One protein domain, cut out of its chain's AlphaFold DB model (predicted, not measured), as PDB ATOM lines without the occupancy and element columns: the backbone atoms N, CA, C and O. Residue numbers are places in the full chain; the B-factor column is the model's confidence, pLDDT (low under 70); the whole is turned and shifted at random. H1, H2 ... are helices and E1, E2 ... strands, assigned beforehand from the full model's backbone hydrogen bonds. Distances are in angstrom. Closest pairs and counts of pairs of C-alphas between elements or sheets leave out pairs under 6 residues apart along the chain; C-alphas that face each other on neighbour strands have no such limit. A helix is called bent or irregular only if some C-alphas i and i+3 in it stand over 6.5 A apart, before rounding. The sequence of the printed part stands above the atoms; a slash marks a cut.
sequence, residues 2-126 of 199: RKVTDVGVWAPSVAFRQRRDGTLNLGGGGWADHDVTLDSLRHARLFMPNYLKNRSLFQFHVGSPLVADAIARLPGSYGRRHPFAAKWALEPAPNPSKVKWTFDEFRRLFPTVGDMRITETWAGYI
ATOM      1  N   ARG A   2     -67.370  68.642  34.543       68.88
ATOM      2  CA  ARG A   2     -68.320  67.533  34.328       68.88
ATOM      3  C   ARG A   2     -67.599  66.376  33.622       68.88
ATOM      4  O   ARG A   2     -66.654  66.599  32.864       68.88
ATOM      5  N   LYS A   3     -68.005  65.141  33.908       78.25
ATOM      6  CA  LYS A   3     -67.441  63.944  33.278       78.25
ATOM      7  C   LYS A   3     -67.812  63.911  31.790       78.25
ATOM      8  O   LYS A   3     -68.992  64.008  31.469       78.25
ATOM      9  N   VAL A   4     -66.812  63.810  30.918       80.19
ATOM     10  CA  VAL A   4     -66.931  63.756  29.452       80.19
ATOM     11  C   VAL A   4     -66.857  62.307  28.967       80.19
ATOM     12  O   VAL A   4     -67.666  61.904  28.142       80.19
ATOM     13  N   THR A   5     -65.915  61.509  29.488       86.12
ATOM     14  CA  THR A   5     -65.737  60.095  29.108       86.12
ATOM     15  C   THR A   5     -65.054  59.287  30.217       86.12
ATOM     16  O   THR A   5     -64.269  59.830  30.993       86.12
ATOM     17  N   ASP A   6     -65.334  57.982  30.271       86.06
ATOM     18  CA  ASP A   6     -64.623  56.990  31.097       86.06
ATOM     19  C   ASP A   6     -63.440  56.327  30.383       86.06
ATOM     20  O   ASP A   6     -62.570  55.723  31.013       86.06
ATOM     21  N   VAL A   7     -63.411  56.428  29.057       91.25
ATOM     22  CA  VAL A   7     -62.481  55.705  28.188       91.25
ATOM     23  C   VAL A   7     -61.734  56.673  27.278       91.25
ATOM     24  O   VAL A   7     -62.120  57.833  27.127       91.25
ATOM     25  N   GLY A   8     -60.642  56.203  26.676       91.56
ATOM     26  CA  GLY A   8     -60.027  56.923  25.564       91.56
ATOM     27  C   GLY A   8     -60.976  56.925  24.368       91.56
ATOM     28  O   GLY A   8     -61.528  55.881  24.027       91.56
ATOM     29  N   VAL A   9     -61.180  58.086  23.759       93.38
ATOM     30  CA  VAL A   9     -62.065  58.258  22.605       93.38
ATOM     31  C   VAL A   9     -61.248  58.793  21.444       93.38
ATOM     32  O   VAL A   9     -60.532  59.777  21.607       93.38
ATOM     33  N   TRP A  10     -61.386  58.164  20.279       92.25
ATOM     34  CA  TRP A  10     -60.983  58.736  18.999       92.25
ATOM     35  C   TRP A  10     -62.217  59.355  18.338       92.25
ATOM     36  O   TRP A  10     -63.089  58.638  17.844       92.25
ATOM     37  N   ALA A  11     -62.331  60.681  18.393       90.62
ATOM     38  CA  ALA A  11     -63.316  61.420  17.607       90.62
ATOM     39  C   ALA A  11     -62.791  61.598  16.164       90.62
ATOM     40  O   ALA A  11     -61.648  61.230  15.901       90.62
ATOM     41  N   PRO A  12     -63.563  62.168  15.217       86.81
ATOM     42  CA  PRO A  12     -63.153  62.252  13.807       86.81
ATOM     43  C   PRO A  12     -61.747  62.828  13.552       86.81
ATOM     44  O   PRO A  12     -61.123  62.496  12.551       86.81
ATOM     45  N   SER A  13     -61.264  63.687  14.449       87.88
ATOM     46  CA  SER A  13     -60.050  64.497  14.291       87.88
ATOM     47  C   SER A  13     -59.192  64.605  15.562       87.88
ATOM     48  O   SER A  13     -58.045  65.053  15.495       87.88
ATOM     49  N   VAL A  14     -59.735  64.228  16.727       94.25
ATOM     50  CA  VAL A  14     -59.089  64.410  18.033       94.25
ATOM     51  C   VAL A  14     -59.304  63.181  18.908       94.25
ATOM     52  O   VAL A  14     -60.434  62.763  19.169       94.25
ATOM     53  N   ALA A  15     -58.203  62.641  19.415       94.50
ATOM     54  CA  ALA A  15     -58.179  61.708  20.523       94.50
ATOM     55  C   ALA A  15     -58.277  62.460  21.849       94.50
ATOM     56  O   ALA A  15     -57.611  63.480  22.043       94.50
ATOM     57  N   PHE A  16     -59.028  61.930  22.807       94.81
ATOM     58  CA  PHE A  16     -59.005  62.463  24.160       94.81
ATOM     59  C   PHE A  16     -59.261  61.407  25.227       94.81
ATOM     60  O   PHE A  16     -59.907  60.383  24.999       94.81
ATOM     61  N   ARG A  17     -58.761  61.679  26.432       94.44
ATOM     62  CA  ARG A  17     -59.042  60.886  27.630       94.44
ATOM     63  C   ARG A  17     -59.155  61.797  28.840       94.44
ATOM     64  O   ARG A  17     -58.254  62.596  29.101       94.44
ATOM     65  N   GLN A  18     -60.226  61.629  29.608       92.81
ATOM     66  CA  GLN A  18     -60.380  62.324  30.879       92.81
ATOM     67  C   GLN A  18     -59.624  61.600  31.995       92.81
ATOM     68  O   GLN A  18     -59.689  60.377  32.138       92.81
ATOM     69  N   ARG A  19     -58.879  62.371  32.784       91.44
ATOM     70  CA  ARG A  19     -58.185  61.917  33.988       91.44
ATOM     71  C   ARG A  19     -59.127  61.991  35.192       91.44
ATOM     72  O   ARG A  19     -60.146  62.677  35.173       91.44
ATOM     73  N   ARG A  20     -58.781  61.276  36.266       89.12
ATOM     74  CA  ARG A  20     -59.601  61.200  37.493       89.12
ATOM     75  C   ARG A  20     -59.771  62.550  38.197       89.12
ATOM     76  O   ARG A  20     -60.779  62.758  38.857       89.12
ATOM     77  N   ASP A  21     -58.812  63.456  38.030       90.38
ATOM     78  CA  ASP A  21     -58.852  64.833  38.543       90.38
ATOM     79  C   ASP A  21     -59.722  65.778  37.689       90.38
ATOM     80  O   ASP A  21     -59.865  66.960  37.999       90.38
ATOM     81  N   GLY A  22     -60.326  65.265  36.612       88.50
ATOM     82  CA  GLY A  22     -61.160  66.022  35.691       88.50
ATOM     83  C   GLY A  22     -60.401  66.705  34.553       88.50
ATOM     84  O   GLY A  22     -61.073  67.246  33.675       88.50
ATOM     85  N   THR A  23     -59.063  66.665  34.523       92.56
ATOM     86  CA  THR A  23     -58.260  67.182  33.399       92.56
ATOM     87  C   THR A  23     -58.374  66.278  32.166       92.56
ATOM     88  O   THR A  23     -58.799  65.123  32.256       92.56
ATOM     89  N   LEU A  24     -58.029  66.803  30.989       94.06
ATOM     90  CA  LEU A  24     -58.129  66.100  29.708       94.06
ATOM     91  C   LEU A  24     -56.764  66.037  29.034       94.06
ATOM     92  O   LEU A  24     -56.112  67.063  28.858       94.06
ATOM     93  N   ASN A  25     -56.387  64.840  28.593       95.38
ATOM     94  CA  ASN A  25     -55.327  64.674  27.607       95.38
ATOM     95  C   ASN A  25     -55.965  64.736  26.223       95.38
ATOM     96  O   ASN A  25     -56.924  64.001  25.980       95.38
ATOM     97  N   LEU A  26     -55.433  65.584  25.344       95.75
ATOM     98  CA  LEU A  26     -55.871  65.728  23.958       95.75
ATOM     99  C   LEU A  26     -54.724  65.345  23.018       95.75
ATOM    100  O   LEU A  26     -53.570  65.663  23.299       95.75
ATOM    101  N   GLY A  27     -55.043  64.701  21.902       94.81
ATOM    102  CA  GLY A  27     -54.102  64.410  20.823       94.81
ATOM    103  C   GLY A  27     -54.787  64.597  19.479       94.81
ATOM    104  O   GLY A  27     -55.831  64.004  19.235       94.81
ATOM    105  N   GLY A  28     -54.237  65.447  18.620       90.88
ATOM    106  CA  GLY A  28     -54.768  65.649  17.274       90.88
ATOM    107  C   GLY A  28     -54.239  64.599  16.300       90.88
ATOM    108  O   GLY A  28     -53.113  64.123  16.452       90.88
ATOM    109  N   GLY A  29     -55.068  64.229  15.325       84.88
ATOM    110  CA  GLY A  29     -54.776  63.199  14.332       84.88
ATOM    111  C   GLY A  29     -54.693  63.719  12.903       84.88
ATOM    112  O   GLY A  29     -55.196  64.793  12.592       84.88
ATOM    113  N   GLY A  30     -54.127  62.911  12.005       84.44
ATOM    114  CA  GLY A  30     -54.129  63.205  10.566       84.44
ATOM    115  C   GLY A  30     -52.925  64.005  10.073       84.44
ATOM    116  O   GLY A  30     -52.943  64.511   8.953       84.44
ATOM    117  N   TRP A  31     -51.867  64.106  10.879       88.38
ATOM    118  CA  TRP A  31     -50.588  64.660  10.452       88.38
ATOM    119  C   TRP A  31     -49.408  63.978  11.148       88.38
ATOM    120  O   TRP A  31     -49.528  63.451  12.250       88.38
ATOM    121  N   ALA A  32     -48.235  64.101  10.538       89.50
ATOM    122  CA  ALA A  32     -46.936  63.774  11.101       89.50
ATOM    123  C   ALA A  32     -45.947  64.884  10.739       89.50
ATOM    124  O   ALA A  32     -45.730  65.175   9.561       89.50
ATOM    125  N   ASP A  33     -45.367  65.520  11.756       93.69
ATOM    126  CA  ASP A  33     -44.215  66.398  11.553       93.69
ATOM    127  C   ASP A  33     -42.957  65.549  11.391       93.69
ATOM    128  O   ASP A  33     -42.711  64.635  12.178       93.69
ATOM    129  N   HIS A  34     -42.159  65.864  10.374       93.81
ATOM    130  CA  HIS A  34     -40.880  65.214  10.123       93.81
ATOM    131  C   HIS A  34     -39.768  66.249  10.020       93.81
ATOM    132  O   HIS A  34     -39.659  66.969   9.024       93.81
ATOM    133  N   ASP A  35     -38.906  66.288  11.028       93.88
ATOM    134  CA  ASP A  35     -37.673  67.060  10.960       93.88
ATOM    135  C   ASP A  35     -36.695  66.380   9.998       93.88
ATOM    136  O   ASP A  35     -36.255  65.240  10.186       93.88
ATOM    137  N   VAL A  36     -36.347  67.074   8.919       94.50
ATOM    138  CA  VAL A  36     -35.418  66.555   7.920       94.50
ATOM    139  C   VAL A  36     -34.021  66.465   8.535       94.50
ATOM    140  O   VAL A  36     -33.501  67.429   9.086       94.50
ATOM    141  N   THR A  37     -33.387  65.303   8.401       93.44
ATOM    142  CA  THR A  37     -31.994  65.039   8.780       93.44
ATOM    143  C   THR A  37     -31.271  64.407   7.592       93.44
ATOM    144  O   THR A  37     -31.900  64.043   6.593       93.44
ATOM    145  N   LEU A  38     -29.952  64.221   7.672       93.62
ATOM    146  CA  LEU A  38     -29.222  63.536   6.602       93.62
ATOM    147  C   LEU A  38     -29.603  62.050   6.519       93.62
ATOM    148  O   LEU A  38     -29.546  61.467   5.434       93.62
ATOM    149  N   ASP A  39     -30.065  61.444   7.618       91.25
ATOM    150  CA  ASP A  39     -30.614  60.086   7.578       91.25
ATOM    151  C   ASP A  39     -31.972  60.015   6.868       91.25
ATOM    152  O   ASP A  39     -32.256  58.990   6.249       91.25
ATOM    153  N   SER A  40     -32.767  61.093   6.867       93.31
ATOM    154  CA  SER A  40     -33.992  61.172   6.056       93.31
ATOM    155  C   SER A  40     -33.675  60.981   4.570       93.31
ATOM    156  O   SER A  40     -34.377  60.256   3.870       93.31
ATOM    157  N   LEU A  41     -32.575  61.576   4.093       92.94
ATOM    158  CA  LEU A  41     -32.114  61.442   2.708       92.94
ATOM    159  C   LEU A  41     -31.477  60.072   2.455       92.94
ATOM    160  O   LEU A  41     -31.785  59.416   1.459       92.94
ATOM    161  N   ARG A  42     -30.623  59.612   3.378       93.81
ATOM    162  CA  ARG A  42     -29.928  58.319   3.281       93.81
ATOM    163  C   ARG A  42     -30.897  57.146   3.144       93.81
ATOM    164  O   ARG A  42     -30.637  56.232   2.367       93.81
ATOM    165  N   HIS A  43     -31.999  57.171   3.892       93.50
ATOM    166  CA  HIS A  43     -32.977  56.083   3.920       93.50
ATOM    167  C   HIS A  43     -34.211  56.362   3.056       93.50
ATOM    168  O   HIS A  43     -35.116  55.533   3.023       93.50
ATOM    169  N   ALA A  44     -34.241  57.473   2.306       93.31
ATOM    170  CA  ALA A  44     -35.404  57.903   1.534       93.31
ATOM    171  C   ALA A  44     -35.987  56.782   0.665       93.31
ATOM    172  O   ALA A  44     -37.196  56.600   0.644       93.31
ATOM    173  N   ARG A  45     -35.145  55.970   0.013       92.38
ATOM    174  CA  ARG A  45     -35.595  54.853  -0.839       92.38
ATOM    175  C   ARG A  45     -36.444  53.814  -0.101       92.38
ATOM    176  O   ARG A  45     -37.373  53.290  -0.700       92.38
ATOM    177  N   LEU A  46     -36.141  53.536   1.167       91.12
ATOM    178  CA  LEU A  46     -36.899  52.575   1.973       91.12
ATOM    179  C   LEU A  46     -38.275  53.129   2.360       91.12
ATOM    180  O   LEU A  46     -39.252  52.393   2.361       91.12
ATOM    181  N   PHE A  47     -38.361  54.427   2.654       92.19
ATOM    182  CA  PHE A  47     -39.585  55.060   3.156       92.19
ATOM    183  C   PHE A  47     -40.444  55.710   2.058       92.19
ATOM    184  O   PHE A  47     -41.628  55.963   2.280       92.19
ATOM    185  N   MET A  48     -39.887  55.955   0.865       91.06
ATOM    186  CA  MET A  48     -40.564  56.646  -0.240       91.06
ATOM    187  C   MET A  48     -41.889  55.992  -0.652       91.06
ATOM    188  O   MET A  48     -42.860  56.729  -0.816       91.06
ATOM    189  N   PRO A  49     -41.995  54.652  -0.791       88.81
ATOM    190  CA  PRO A  49     -43.264  54.033  -1.169       88.81
ATOM    191  C   PRO A  49     -44.389  54.347  -0.179       88.81
ATOM    192  O   PRO A  49     -45.499  54.678  -0.590       88.81
ATOM    193  N   ASN A  50     -44.091  54.304   1.124       87.62
ATOM    194  CA  ASN A  50     -45.061  54.617   2.167       87.62
ATOM    195  C   ASN A  50     -45.400  56.117   2.198       87.62
ATOM    196  O   ASN A  50     -46.570  56.494   2.267       87.62
ATOM    197  N   TYR A  51     -44.388  56.980   2.069       89.25
ATOM    198  CA  TYR A  51     -44.596  58.424   1.980       89.25
ATOM    199  C   TYR A  51     -45.519  58.800   0.815       89.25
ATOM    200  O   TYR A  51     -46.465  59.553   1.013       89.25
ATOM    201  N   LEU A  52     -45.301  58.257  -0.387       90.62
ATOM    202  CA  LEU A  52     -46.120  58.584  -1.560       90.62
ATOM    203  C   LEU A  52     -47.598  58.216  -1.361       90.62
ATOM    204  O   LEU A  52     -48.469  58.978  -1.785       90.62
ATOM    205  N   LYS A  53     -47.879  57.096  -0.678       88.19
ATOM    206  CA  LYS A  53     -49.244  56.671  -0.319       88.19
ATOM    207  C   LYS A  53     -49.899  57.610   0.702       88.19
ATOM    208  O   LYS A  53     -51.101  57.831   0.638       88.19
ATOM    209  N   ASN A  54     -49.105  58.194   1.598       88.69
ATOM    210  CA  ASN A  54     -49.570  58.949   2.764       88.69
ATOM    211  C   ASN A  54     -49.156  60.429   2.747       88.69
ATOM    212  O   ASN A  54     -49.127  61.086   3.785       88.69
ATOM    213  N   ARG A  55     -48.830  60.977   1.571       90.56
ATOM    214  CA  ARG A  55     -48.178  62.292   1.427       90.56
ATOM    215  C   ARG A  55     -48.929  63.449   2.091       90.56
ATOM    216  O   ARG A  55     -48.298  64.416   2.488       90.56
ATOM    217  N   SER A  56     -50.255  63.355   2.202       90.00
ATOM    218  CA  SER A  56     -51.096  64.377   2.837       90.00
ATOM    219  C   SER A  56     -50.937  64.438   4.354       90.00
ATOM    220  O   SER A  56     -51.283  65.454   4.942       90.00
ATOM    221  N   LEU A  57     -50.430  63.372   4.983       88.62
ATOM    222  CA  LEU A  57     -50.184  63.331   6.423       88.62
ATOM    223  C   LEU A  57     -48.860  64.015   6.787       88.62
ATOM    224  O   LEU A  57     -48.725  64.545   7.883       88.62
ATOM    225  N   PHE A  58     -47.865  64.007   5.902       91.75
ATOM    226  CA  PHE A  58     -46.512  64.434   6.252       91.75
ATOM    227  C   PHE A  58     -46.291  65.929   6.030       91.75
ATOM    228  O   PHE A  58     -46.532  66.462   4.948       91.75
ATOM    229  N   GLN A  59     -45.727  66.584   7.042       93.88
ATOM    230  CA  GLN A  59     -45.202  67.937   6.953       93.88
ATOM    231  C   GLN A  59     -43.711  67.915   7.285       93.88
ATOM    232  O   GLN A  59     -43.315  67.516   8.378       93.88
ATOM    233  N   PHE A  60     -42.881  68.336   6.333       94.56
ATOM    234  CA  PHE A  60     -41.429  68.331   6.491       94.56
ATOM    235  C   PHE A  60     -40.918  69.679   6.981       94.56
ATOM    236  O   PHE A  60     -41.305  70.721   6.452       94.56
ATOM    237  N   HIS A  61     -39.989  69.638   7.931       94.19
ATOM    238  CA  HIS A  61     -39.350  70.819   8.497       94.19
ATOM    239  C   HIS A  61     -37.845  70.748   8.284       94.19
ATOM    240  O   HIS A  61     -37.194  69.761   8.620       94.19
ATOM    241  N   VAL A  62     -37.279  71.807   7.712       94.56
ATOM    242  CA  VAL A  62     -35.830  71.972   7.577       94.56
ATOM    243  C   VAL A  62     -35.408  73.043   8.570       94.56
ATOM    244  O   VAL A  62     -35.866  74.180   8.486       94.56
ATOM    245  N   GLY A  63     -34.550  72.685   9.523       91.38
ATOM    246  CA  GLY A  63     -34.186  73.594  10.605       91.38
ATOM    247  C   GLY A  63     -32.996  73.119  11.427       91.38
ATOM    248  O   GLY A  63     -32.127  72.394  10.934       91.38
ATOM    249  N   SER A  64     -32.967  73.522  12.699       90.12
ATOM    250  CA  SER A  64     -31.886  73.176  13.625       90.12
ATOM    251  C   SER A  64     -31.606  71.670  13.740       90.12
ATOM    252  O   SER A  64     -30.421  71.344  13.845       90.12
ATOM    253  N   PRO A  65     -32.580  70.736  13.620       90.75
ATOM    254  CA  PRO A  65     -32.270  69.305  13.640       90.75
ATOM    255  C   PRO A  65     -31.368  68.862  12.479       90.75
ATOM    256  O   PRO A  65     -30.460  68.058  12.687       90.75
ATOM    257  N   LEU A  66     -31.550  69.422  11.274       93.31
ATOM    258  CA  LEU A  66     -30.694  69.123  10.119       93.31
ATOM    259  C   LEU A  66     -29.264  69.613  10.352       93.31
ATOM    260  O   LEU A  66     -28.303  68.892  10.089       93.31
ATOM    261  N   VAL A  67     -29.129  70.844  10.851       93.25
ATOM    262  CA  VAL A  67     -27.828  71.461  11.138       93.25
ATOM    263  C   VAL A  67     -27.099  70.681  12.231       93.25
ATOM    264  O   VAL A  67     -25.926  70.344  12.067       93.25
ATOM    265  N   ALA A  68     -27.797  70.333  13.315       90.56
ATOM    266  CA  ALA A  68     -27.252  69.523  14.397       90.56
ATOM    267  C   ALA A  68     -26.800  68.142  13.897       90.56
ATOM    268  O   ALA A  68     -25.698  67.704  14.225       90.56
ATOM    269  N   ASP A  69     -27.600  67.480  13.054       91.75
ATOM    270  CA  ASP A  69     -27.239  66.195  12.454       91.75
ATOM    271  C   ASP A  69     -26.021  66.304  11.520       91.75
ATOM    272  O   ASP A  69     -25.151  65.431  11.539       91.75
ATOM    273  N   ALA A  70     -25.902  67.388  10.748       93.62
ATOM    274  CA  ALA A  70     -24.737  67.641   9.901       93.62
ATOM    275  C   ALA A  70     -23.459  67.848  10.730       93.62
ATOM    276  O   ALA A  70     -22.448  67.187  10.481       93.62
ATOM    277  N   ILE A  71     -23.512  68.698  11.763       93.19
ATOM    278  CA  ILE A  71     -22.390  68.942  12.684       93.19
ATOM    279  C   ILE A  71     -21.989  67.647  13.403       93.19
ATOM    280  O   ILE A  71     -20.803  67.315  13.486       93.19
ATOM    281  N   ALA A  72     -22.968  66.863  13.860       91.88
ATOM    282  CA  ALA A  72     -22.742  65.592  14.540       91.88
ATOM    283  C   ALA A  72     -22.022  64.549  13.664       91.88
ATOM    284  O   ALA A  72     -21.438  63.611  14.201       91.88
ATOM    285  N   ARG A  73     -21.994  64.712  12.336       91.62
ATOM    286  CA  ARG A  73     -21.298  63.803  11.404       91.62
ATOM    287  C   ARG A  73     -19.903  64.274  10.992       91.62
ATOM    288  O   ARG A  73     -19.148  63.483  10.408       91.62
ATOM    289  N   LEU A  74     -19.539  65.522  11.292       94.69
ATOM    290  CA  LEU A  74     -18.222  66.061  10.956       94.69
ATOM    291  C   LEU A  74     -17.096  65.229  11.600       94.69
ATOM    292  O   LEU A  74     -17.259  64.721  12.716       94.69
ATOM    293  N   PRO A  75     -15.948  65.046  10.920       95.38
ATOM    294  CA  PRO A  75     -14.788  64.385  11.510       95.38
ATOM    295  C   PRO A  75     -14.393  65.021  12.848       95.38
ATOM    296  O   PRO A  75     -14.295  66.237  12.961       95.38
ATOM    297  N   GLY A  76     -14.174  64.195  13.872       92.88
ATOM    298  CA  GLY A  76     -13.760  64.661  15.198       92.88
ATOM    299  C   GLY A  76     -14.873  65.210  16.096       92.88
ATOM    300  O   GLY A  76     -14.599  65.445  17.271       92.88
ATOM    301  N   SER A  77     -16.108  65.353  15.603       94.19
ATOM    302  CA  SER A  77     -17.241  65.792  16.422       94.19
ATOM    303  C   SER A  77     -17.596  64.775  17.518       94.19
ATOM    304  O   SER A  77     -17.342  63.571  17.390       94.19
ATOM    305  N   TYR A  78     -18.234  65.254  18.590       91.69
ATOM    306  CA  TYR A  78     -18.732  64.391  19.666       91.69
ATOM    307  C   TYR A  78     -19.739  63.358  19.139       91.69
ATOM    308  O   TYR A  78     -19.625  62.177  19.455       91.69
ATOM    309  N   GLY A  79     -20.652  63.781  18.256       90.56
ATOM    310  CA  GLY A  79     -21.657  62.908  17.644       90.56
ATOM    311  C   GLY A  79     -21.071  61.728  16.881       90.56
ATOM    312  O   GLY A  79     -21.572  60.612  16.985       90.56
ATOM    313  N   ARG A  80     -19.953  61.938  16.185       90.44
ATOM    314  CA  ARG A  80     -19.278  60.872  15.448       90.44
ATOM    315  C   ARG A  80     -18.497  59.924  16.358       90.44
ATOM    316  O   ARG A  80     -18.386  58.744  16.039       90.44
ATOM    317  N   ARG A  81     -17.947  60.427  17.468       93.00
ATOM    318  CA  ARG A  81     -17.211  59.619  18.461       93.00
ATOM    319  C   ARG A  81     -18.147  58.825  19.376       93.00
ATOM    320  O   ARG A  81     -17.805  57.716  19.773       93.00
ATOM    321  N   HIS A  82     -19.322  59.374  19.681       90.50
ATOM    322  CA  HIS A  82     -20.286  58.816  20.629       90.50
ATOM    323  C   HIS A  82     -21.714  58.836  20.053       90.50
ATOM    324  O   HIS A  82     -22.575  59.560  20.557       90.50
ATOM    325  N   PRO A  83     -22.002  58.032  19.011       83.62
ATOM    326  CA  PRO A  83     -23.255  58.119  18.253       83.62
ATOM    327  C   PRO A  83     -24.515  57.866  19.091       83.62
ATOM    328  O   PRO A  83     -25.551  58.464  18.822       83.62
ATOM    329  N   PHE A  84     -24.425  57.025  20.125       81.00
ATOM    330  CA  PHE A  84     -25.551  56.729  21.014       81.00
ATOM    331  C   PHE A  84     -25.745  57.784  22.110       81.00
ATOM    332  O   PHE A  84     -26.876  58.102  22.456       81.00
ATOM    333  N   ALA A  85     -24.660  58.362  22.634       83.62
ATOM    334  CA  ALA A  85     -24.742  59.370  23.695       83.62
ATOM    335  C   ALA A  85     -25.122  60.755  23.152       83.62
ATOM    336  O   ALA A  85     -25.776  61.535  23.834       83.62
ATOM    337  N   ALA A  86     -24.737  61.060  21.911       80.56
ATOM    338  CA  ALA A  86     -25.012  62.351  21.290       80.56
ATOM    339  C   ALA A  86     -26.479  62.556  20.883       80.56
ATOM    340  O   ALA A  86     -26.876  63.684  20.600       80.56
ATOM    341  N   LYS A  87     -27.273  61.481  20.825       75.56
ATOM    342  CA  LYS A  87     -28.704  61.499  20.490       75.56
ATOM    343  C   LYS A  87     -29.521  60.806  21.583       75.56
ATOM    344  O   LYS A  87     -30.297  59.895  21.308       75.56
ATOM    345  N   TRP A  88     -29.318  61.219  22.830       69.81
ATOM    346  CA  TRP A  88     -30.104  60.752  23.971       69.81
ATOM    347  C   TRP A  88     -31.178  61.792  24.323       69.81
ATOM    348  O   TRP A  88     -30.897  62.986  24.317       69.81
ATOM    349  N   ALA A  89     -32.396  61.327  24.624       70.94
ATOM    350  CA  ALA A  89     -33.496  62.114  25.192       70.94
ATOM    351  C   ALA A  89     -33.914  63.285  24.292       70.94
ATOM    352  O   ALA A  89     -34.029  64.429  24.717       70.94
ATOM    353  N   LEU A  90     -34.115  62.979  23.009       80.75
ATOM    354  CA  LEU A  90     -34.618  63.939  22.039       80.75
ATOM    355  C   LEU A  90     -36.110  64.188  22.291       80.75
ATOM    356  O   LEU A  90     -36.948  63.357  21.946       80.75
ATOM    357  N   GLU A  91     -36.422  65.347  22.860       85.38
ATOM    358  CA  GLU A  91     -37.787  65.844  23.022       85.38
ATOM    359  C   GLU A  91     -37.994  67.034  22.075       85.38
ATOM    360  O   GLU A  91     -37.414  68.104  22.291       85.38
ATOM    361  N   PRO A  92     -38.757  66.870  20.978       89.81
ATOM    362  CA  PRO A  92     -39.033  67.978  20.082       89.81
ATOM    363  C   PRO A  92     -39.934  69.006  20.764       89.81
ATOM    364  O   PRO A  92     -40.784  68.677  21.594       89.81
ATOM    365  N   ALA A  93     -39.796  70.268  20.362       91.00
ATOM    366  CA  ALA A  93     -40.731  71.297  20.786       91.00
ATOM    367  C   ALA A  93     -42.137  70.997  20.221       91.00
ATOM    368  O   ALA A  93     -42.261  70.651  19.040       91.00
ATOM    369  N   PRO A  94     -43.213  71.164  21.010       94.19
ATOM    370  CA  PRO A  94     -44.573  71.030  20.501       94.19
ATOM    371  C   PRO A  94     -44.849  72.034  19.382       94.19
ATOM    372  O   PRO A  94     -44.530  73.213  19.514       94.19
ATOM    373  N   ASN A  95     -45.504  71.590  18.308       94.75
ATOM    374  CA  ASN A  95     -45.927  72.466  17.218       94.75
ATOM    375  C   ASN A  95     -47.119  73.343  17.670       94.75
ATOM    376  O   ASN A  95     -48.230  72.815  17.819       94.75
ATOM    377  N   PRO A  96     -46.949  74.669  17.865       95.56
ATOM    378  CA  PRO A  96     -47.984  75.506  18.475       95.56
ATOM    379  C   PRO A  96     -49.264  75.583  17.639       95.56
ATOM    380  O   PRO A  96     -50.366  75.600  18.188       95.56
ATOM    381  N   SER A  97     -49.134  75.574  16.309       95.19
ATOM    382  CA  SER A  97     -50.274  75.606  15.390       95.19
ATOM    383  C   SER A  97     -51.141  74.356  15.528       95.19
ATOM    384  O   SER A  97     -52.366  74.454  15.538       95.19
ATOM    385  N   LYS A  98     -50.519  73.185  15.699       95.62
ATOM    386  CA  LYS A  98     -51.226  71.904  15.867       95.62
ATOM    387  C   LYS A  98     -51.809  71.734  17.261       95.62
ATOM    388  O   LYS A  98     -52.913  71.210  17.393       95.62
ATOM    389  N   VAL A  99     -51.119  72.231  18.288       96.81
ATOM    390  CA  VAL A  99     -51.678  72.340  19.644       96.81
ATOM    391  C   VAL A  99     -52.950  73.185  19.612       96.81
ATOM    392  O   VAL A  99     -53.997  72.727  20.070       96.81
ATOM    393  N   LYS A 100     -52.881  74.387  19.024       96.19
ATOM    394  CA  LYS A 100     -54.032  75.287  18.904       96.19
ATOM    395  C   LYS A 100     -55.169  74.628  18.125       96.19
ATOM    396  O   LYS A 100     -56.295  74.613  18.606       96.19
ATOM    397  N   TRP A 101     -54.866  74.042  16.967       95.94
ATOM    398  CA  TRP A 101     -55.860  73.351  16.147       95.94
ATOM    399  C   TRP A 101     -56.554  72.224  16.918       95.94
ATOM    400  O   TRP A 101     -57.776  72.158  16.931       95.94
ATOM    401  N   THR A 102     -55.791  71.379  17.620       96.69
ATOM    402  CA  THR A 102     -56.333  70.249  18.397       96.69
ATOM    403  C   THR A 102     -57.261  70.736  19.504       96.69
ATOM    404  O   THR A 102     -58.326  70.163  19.733       96.69
ATOM    405  N   PHE A 103     -56.866  71.808  20.192       96.12
ATOM    406  CA  PHE A 103     -57.665  72.410  21.250       96.12
ATOM    407  C   PHE A 103     -58.964  73.028  20.716       96.12
ATOM    408  O   PHE A 103     -60.038  72.769  21.263       96.12
ATOM    409  N   ASP A 104     -58.882  73.801  19.632       95.00
ATOM    410  CA  ASP A 104     -60.043  74.429  18.995       95.00
ATOM    411  C   ASP A 104     -61.017  73.376  18.453       95.00
ATOM    412  O   ASP A 104     -62.229  73.483  18.646       95.00
ATOM    413  N   GLU A 105     -60.491  72.317  17.838       95.31
ATOM    414  CA  GLU A 105     -61.286  71.224  17.290       95.31
ATOM    415  C   GLU A 105     -61.992  70.424  18.391       95.31
ATOM    416  O   GLU A 105     -63.180  70.116  18.271       95.31
ATOM    417  N   PHE A 106     -61.319  70.162  19.516       94.88
ATOM    418  CA  PHE A 106     -61.969  69.558  20.678       94.88
ATOM    419  C   PHE A 106     -63.131  70.424  21.186       94.88
ATOM    420  O   PHE A 106     -64.231  69.917  21.411       94.88
ATOM    421  N   ARG A 107     -62.928  71.742  21.320       93.25
ATOM    422  CA  ARG A 107     -63.992  72.669  21.746       93.25
ATOM    423  C   ARG A 107     -65.154  72.713  20.757       93.25
ATOM    424  O   ARG A 107     -66.302  72.821  21.184       93.25
ATOM    425  N   ARG A 108     -64.874  72.604  19.456       93.31
ATOM    426  CA  ARG A 108     -65.896  72.531  18.407       93.31
ATOM    427  C   ARG A 108     -66.733  71.256  18.521       93.31
ATOM    428  O   ARG A 108     -67.949  71.319  18.363       93.31
ATOM    429  N   LEU A 109     -66.097  70.115  18.793       91.81
ATOM    430  CA  LEU A 109     -66.773  68.824  18.964       91.81
ATOM    431  C   LEU A 109     -67.558  68.738  20.283       91.81
ATOM    432  O   LEU A 109     -68.592  68.074  20.336       91.81
ATOM    433  N   PHE A 110     -67.099  69.424  21.334       90.75
ATOM    434  CA  PHE A 110     -67.684  69.376  22.677       90.75
ATOM    435  C   PHE A 110     -68.006  70.780  23.222       90.75
ATOM    436  O   PHE A 110     -67.439  71.193  24.236       90.75
ATOM    437  N   PRO A 111     -68.957  71.518  22.618       88.88
ATOM    438  CA  PRO A 111     -69.229  72.914  22.977       88.88
ATOM    439  C   PRO A 111     -69.751  73.101  24.413       88.88
ATOM    440  O   PRO A 111     -69.712  74.204  24.951       88.88
ATOM    441  N   THR A 112     -70.229  72.034  25.059       88.44
ATOM    442  CA  THR A 112     -70.804  72.058  26.414       88.44
ATOM    443  C   THR A 112     -69.788  71.806  27.533       88.44
ATOM    444  O   THR A 112     -70.163  71.821  28.706       88.44
ATOM    445  N   VAL A 113     -68.507  71.579  27.208       85.56
ATOM    446  CA  VAL A 113     -67.450  71.260  28.190       85.56
ATOM    447  C   VAL A 113     -67.065  72.450  29.090       85.56
ATOM    448  O   VAL A 113     -66.415  72.264  30.120       85.56
ATOM    449  N   GLY A 114     -67.536  73.655  28.752       84.50
ATOM    450  CA  GLY A 114     -67.265  74.892  29.482       84.50
ATOM    451  C   GLY A 114     -65.880  75.463  29.178       84.50
ATOM    452  O   GLY A 114     -65.234  75.093  28.196       84.50
ATOM    453  N   ASP A 115     -65.423  76.388  30.022       88.44
ATOM    454  CA  ASP A 115     -64.117  77.013  29.842       88.44
ATOM    455  C   ASP A 115     -62.975  76.053  30.166       88.44
ATOM    456  O   ASP A 115     -62.878  75.473  31.249       88.44
ATOM    457  N   MET A 116     -62.072  75.921  29.200       90.81
ATOM    458  CA  MET A 116     -60.865  75.117  29.292       90.81
ATOM    459  C   MET A 116     -59.640  75.987  29.051       90.81
ATOM    460  O   MET A 116     -59.679  76.938  28.270       90.81
ATOM    461  N   ARG A 117     -58.528  75.602  29.675       93.81
ATOM    462  CA  ARG A 117     -57.203  76.182  29.459       93.81
ATOM    463  C   ARG A 117     -56.190  75.065  29.263       93.81
ATOM    464  O   ARG A 117     -56.263  74.042  29.944       93.81
ATOM    465  N   ILE A 118     -55.250  75.275  28.350       96.44
ATOM    466  CA  ILE A 118     -54.099  74.388  28.193       96.44
ATOM    467  C   ILE A 118     -53.188  74.609  29.405       96.44
ATOM    468  O   ILE A 118     -52.837  75.746  29.716       96.44
ATOM    469  N   THR A 119     -52.860  73.533  30.115       95.88
ATOM    470  CA  THR A 119     -51.960  73.567  31.282       95.88
ATOM    471  C   THR A 119     -50.566  73.052  30.948       95.88
ATOM    472  O   THR A 119     -49.604  73.473  31.578       95.88
ATOM    473  N   GLU A 120     -50.461  72.189  29.940       96.31
ATOM    474  CA  GLU A 120     -49.218  71.563  29.511       96.31
ATOM    475  C   GLU A 120     -49.313  71.187  28.027       96.31
ATOM    476  O   GLU A 120     -50.395  70.869  27.519       96.31
ATOM    477  N   THR A 121     -48.177  71.225  27.336       97.06
ATOM    478  CA  THR A 121     -48.006  70.721  25.972       97.06
ATOM    479  C   THR A 121     -46.715  69.918  25.909       97.06
ATOM    480  O   THR A 121     -45.724  70.274  26.539       97.06
ATOM    481  N   TRP A 122     -46.719  68.836  25.140       94.94
ATOM    482  CA  TRP A 122     -45.538  68.010  24.920       94.94
ATOM    483  C   TRP A 122     -45.559  67.453  23.497       94.94
ATOM    484  O   TRP A 122     -46.597  67.441  22.829       94.94
ATOM    485  N   ALA A 123     -44.395  67.027  23.024       93.31
ATOM    486  CA  ALA A 123     -44.240  66.298  21.779       93.31
ATOM    487  C   ALA A 123     -43.147  65.241  21.950       93.31
ATOM    488  O   ALA A 123     -42.329  65.309  22.863       93.31
ATOM    489  N   GLY A 124     -43.165  64.238  21.082       91.00
ATOM    490  CA  GLY A 124     -42.215  63.136  21.109       91.00
ATOM    491  C   GLY A 124     -41.958  62.627  19.702       91.00
ATOM    492  O   GLY A 124     -42.826  62.724  18.832       91.00
ATOM    493  N   TYR A 125     -40.766  62.082  19.483       90.69
ATOM    494  CA  TYR A 125     -40.471  61.380  18.243       90.69
ATOM    495  C   TYR A 125     -41.069  59.975  18.263       90.69
ATOM    496  O   TYR A 125     -41.013  59.270  19.270       90.69
ATOM    497  N   ILE A 126     -41.604  59.565  17.116       90.94
ATOM    498  CA  ILE A 126     -42.002  58.185  16.850       90.94
ATOM    499  C   ILE A 126     -40.911  57.547  15.996       90.94
ATOM    500  O   ILE A 126     -40.586  58.042  14.916       90.94
TER     501      ILE A 126
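AT A GLANCE: This is residues 2 to 126 of the 199 residues of the protein "FAD-binding oxidoreductase" of Betaproteobacteria bacterium (UniProt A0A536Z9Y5). The model is a long, loose body of two lobes. In one lobe the helix H5 packs on the small hairpin of E1 and E2; in the other the short parallel pair E3 and E4 is followed outward by H3 and H4 at the far end, with H1 beside H3 and residues 41 to 53, mostly H2, sticking out. The printed part has 125 residues, with five named helices and four named strands in the order E1 E2 E3 H1 H2 E4 H3 H4 H5. The class is mixed, helices and strands, with 61 residues, under half, in named elements. The whole is loose, with a radius of gyration of the C-alphas of 18.7 A, and elongated, spanning 58 by 33 by 23 A.

HOW THE PARTS SIT: E1, residues 14 to 18, and E2, residues 24 to 28, form an antiparallel hairpin at 167 degrees; N 15 and O 27 are 2.7 A apart, within hydrogen-bond range. H5, residues 96 to 109, comes closest to E2 at the C-alphas of Gly 28 and Thr 102, 5.0 A apart. E3, residues 32 to 35, and E4, residues 58 to 61, are parallel at 26 degrees, with N 59 and O 32 at 2.9 A, within hydrogen-bond range. With H1, residues 38 to 42, and H2, residues 44 to 53, they form a strand-helix-strand unit, two parallel neighbour strands with helices between, and its crossover is right-handed. H1 and H3, residues 64 to 73, only just touch, with 3 pairs of C-alphas within 8 A, the closest those of Leu 38 and Asp 69 at 6.7 A. H3 and H4, residues 78 to 81, touch only at the corner, the closest C-alphas being those of Ala 72 and Gly 79 at 4.2 A. H5 is apart from E3 and E4. Every O i to N i+4 pair is within hydrogen-bond range in H1, H3 and H5, and 4 of 6 are in H2; H4 is too short for such a pair.

IN THESE COORDINATES: E1 begins at C-alpha 14 at (-59.089, 64.410, 18.033) and is 13.1 A long; E2 is 12.9 A. H5 is 19.9 A long and ends at C-alpha 109 at (-66.773, 68.824, 18.964). H3 is 14.3 A and H2 14.0 A; H2 is irregular, with C-alphas 46 and 49 at 7.2 A.

THE WHOLE: The two C-alphas farthest apart, those of Gly 76 and Thr 112, are 58.6 A apart. The printed part has no cut. The link from H4 to H5, 14 residues, is long. The mean pLDDT of the printed part is 90.8, and residues 2 and 88 are under 70.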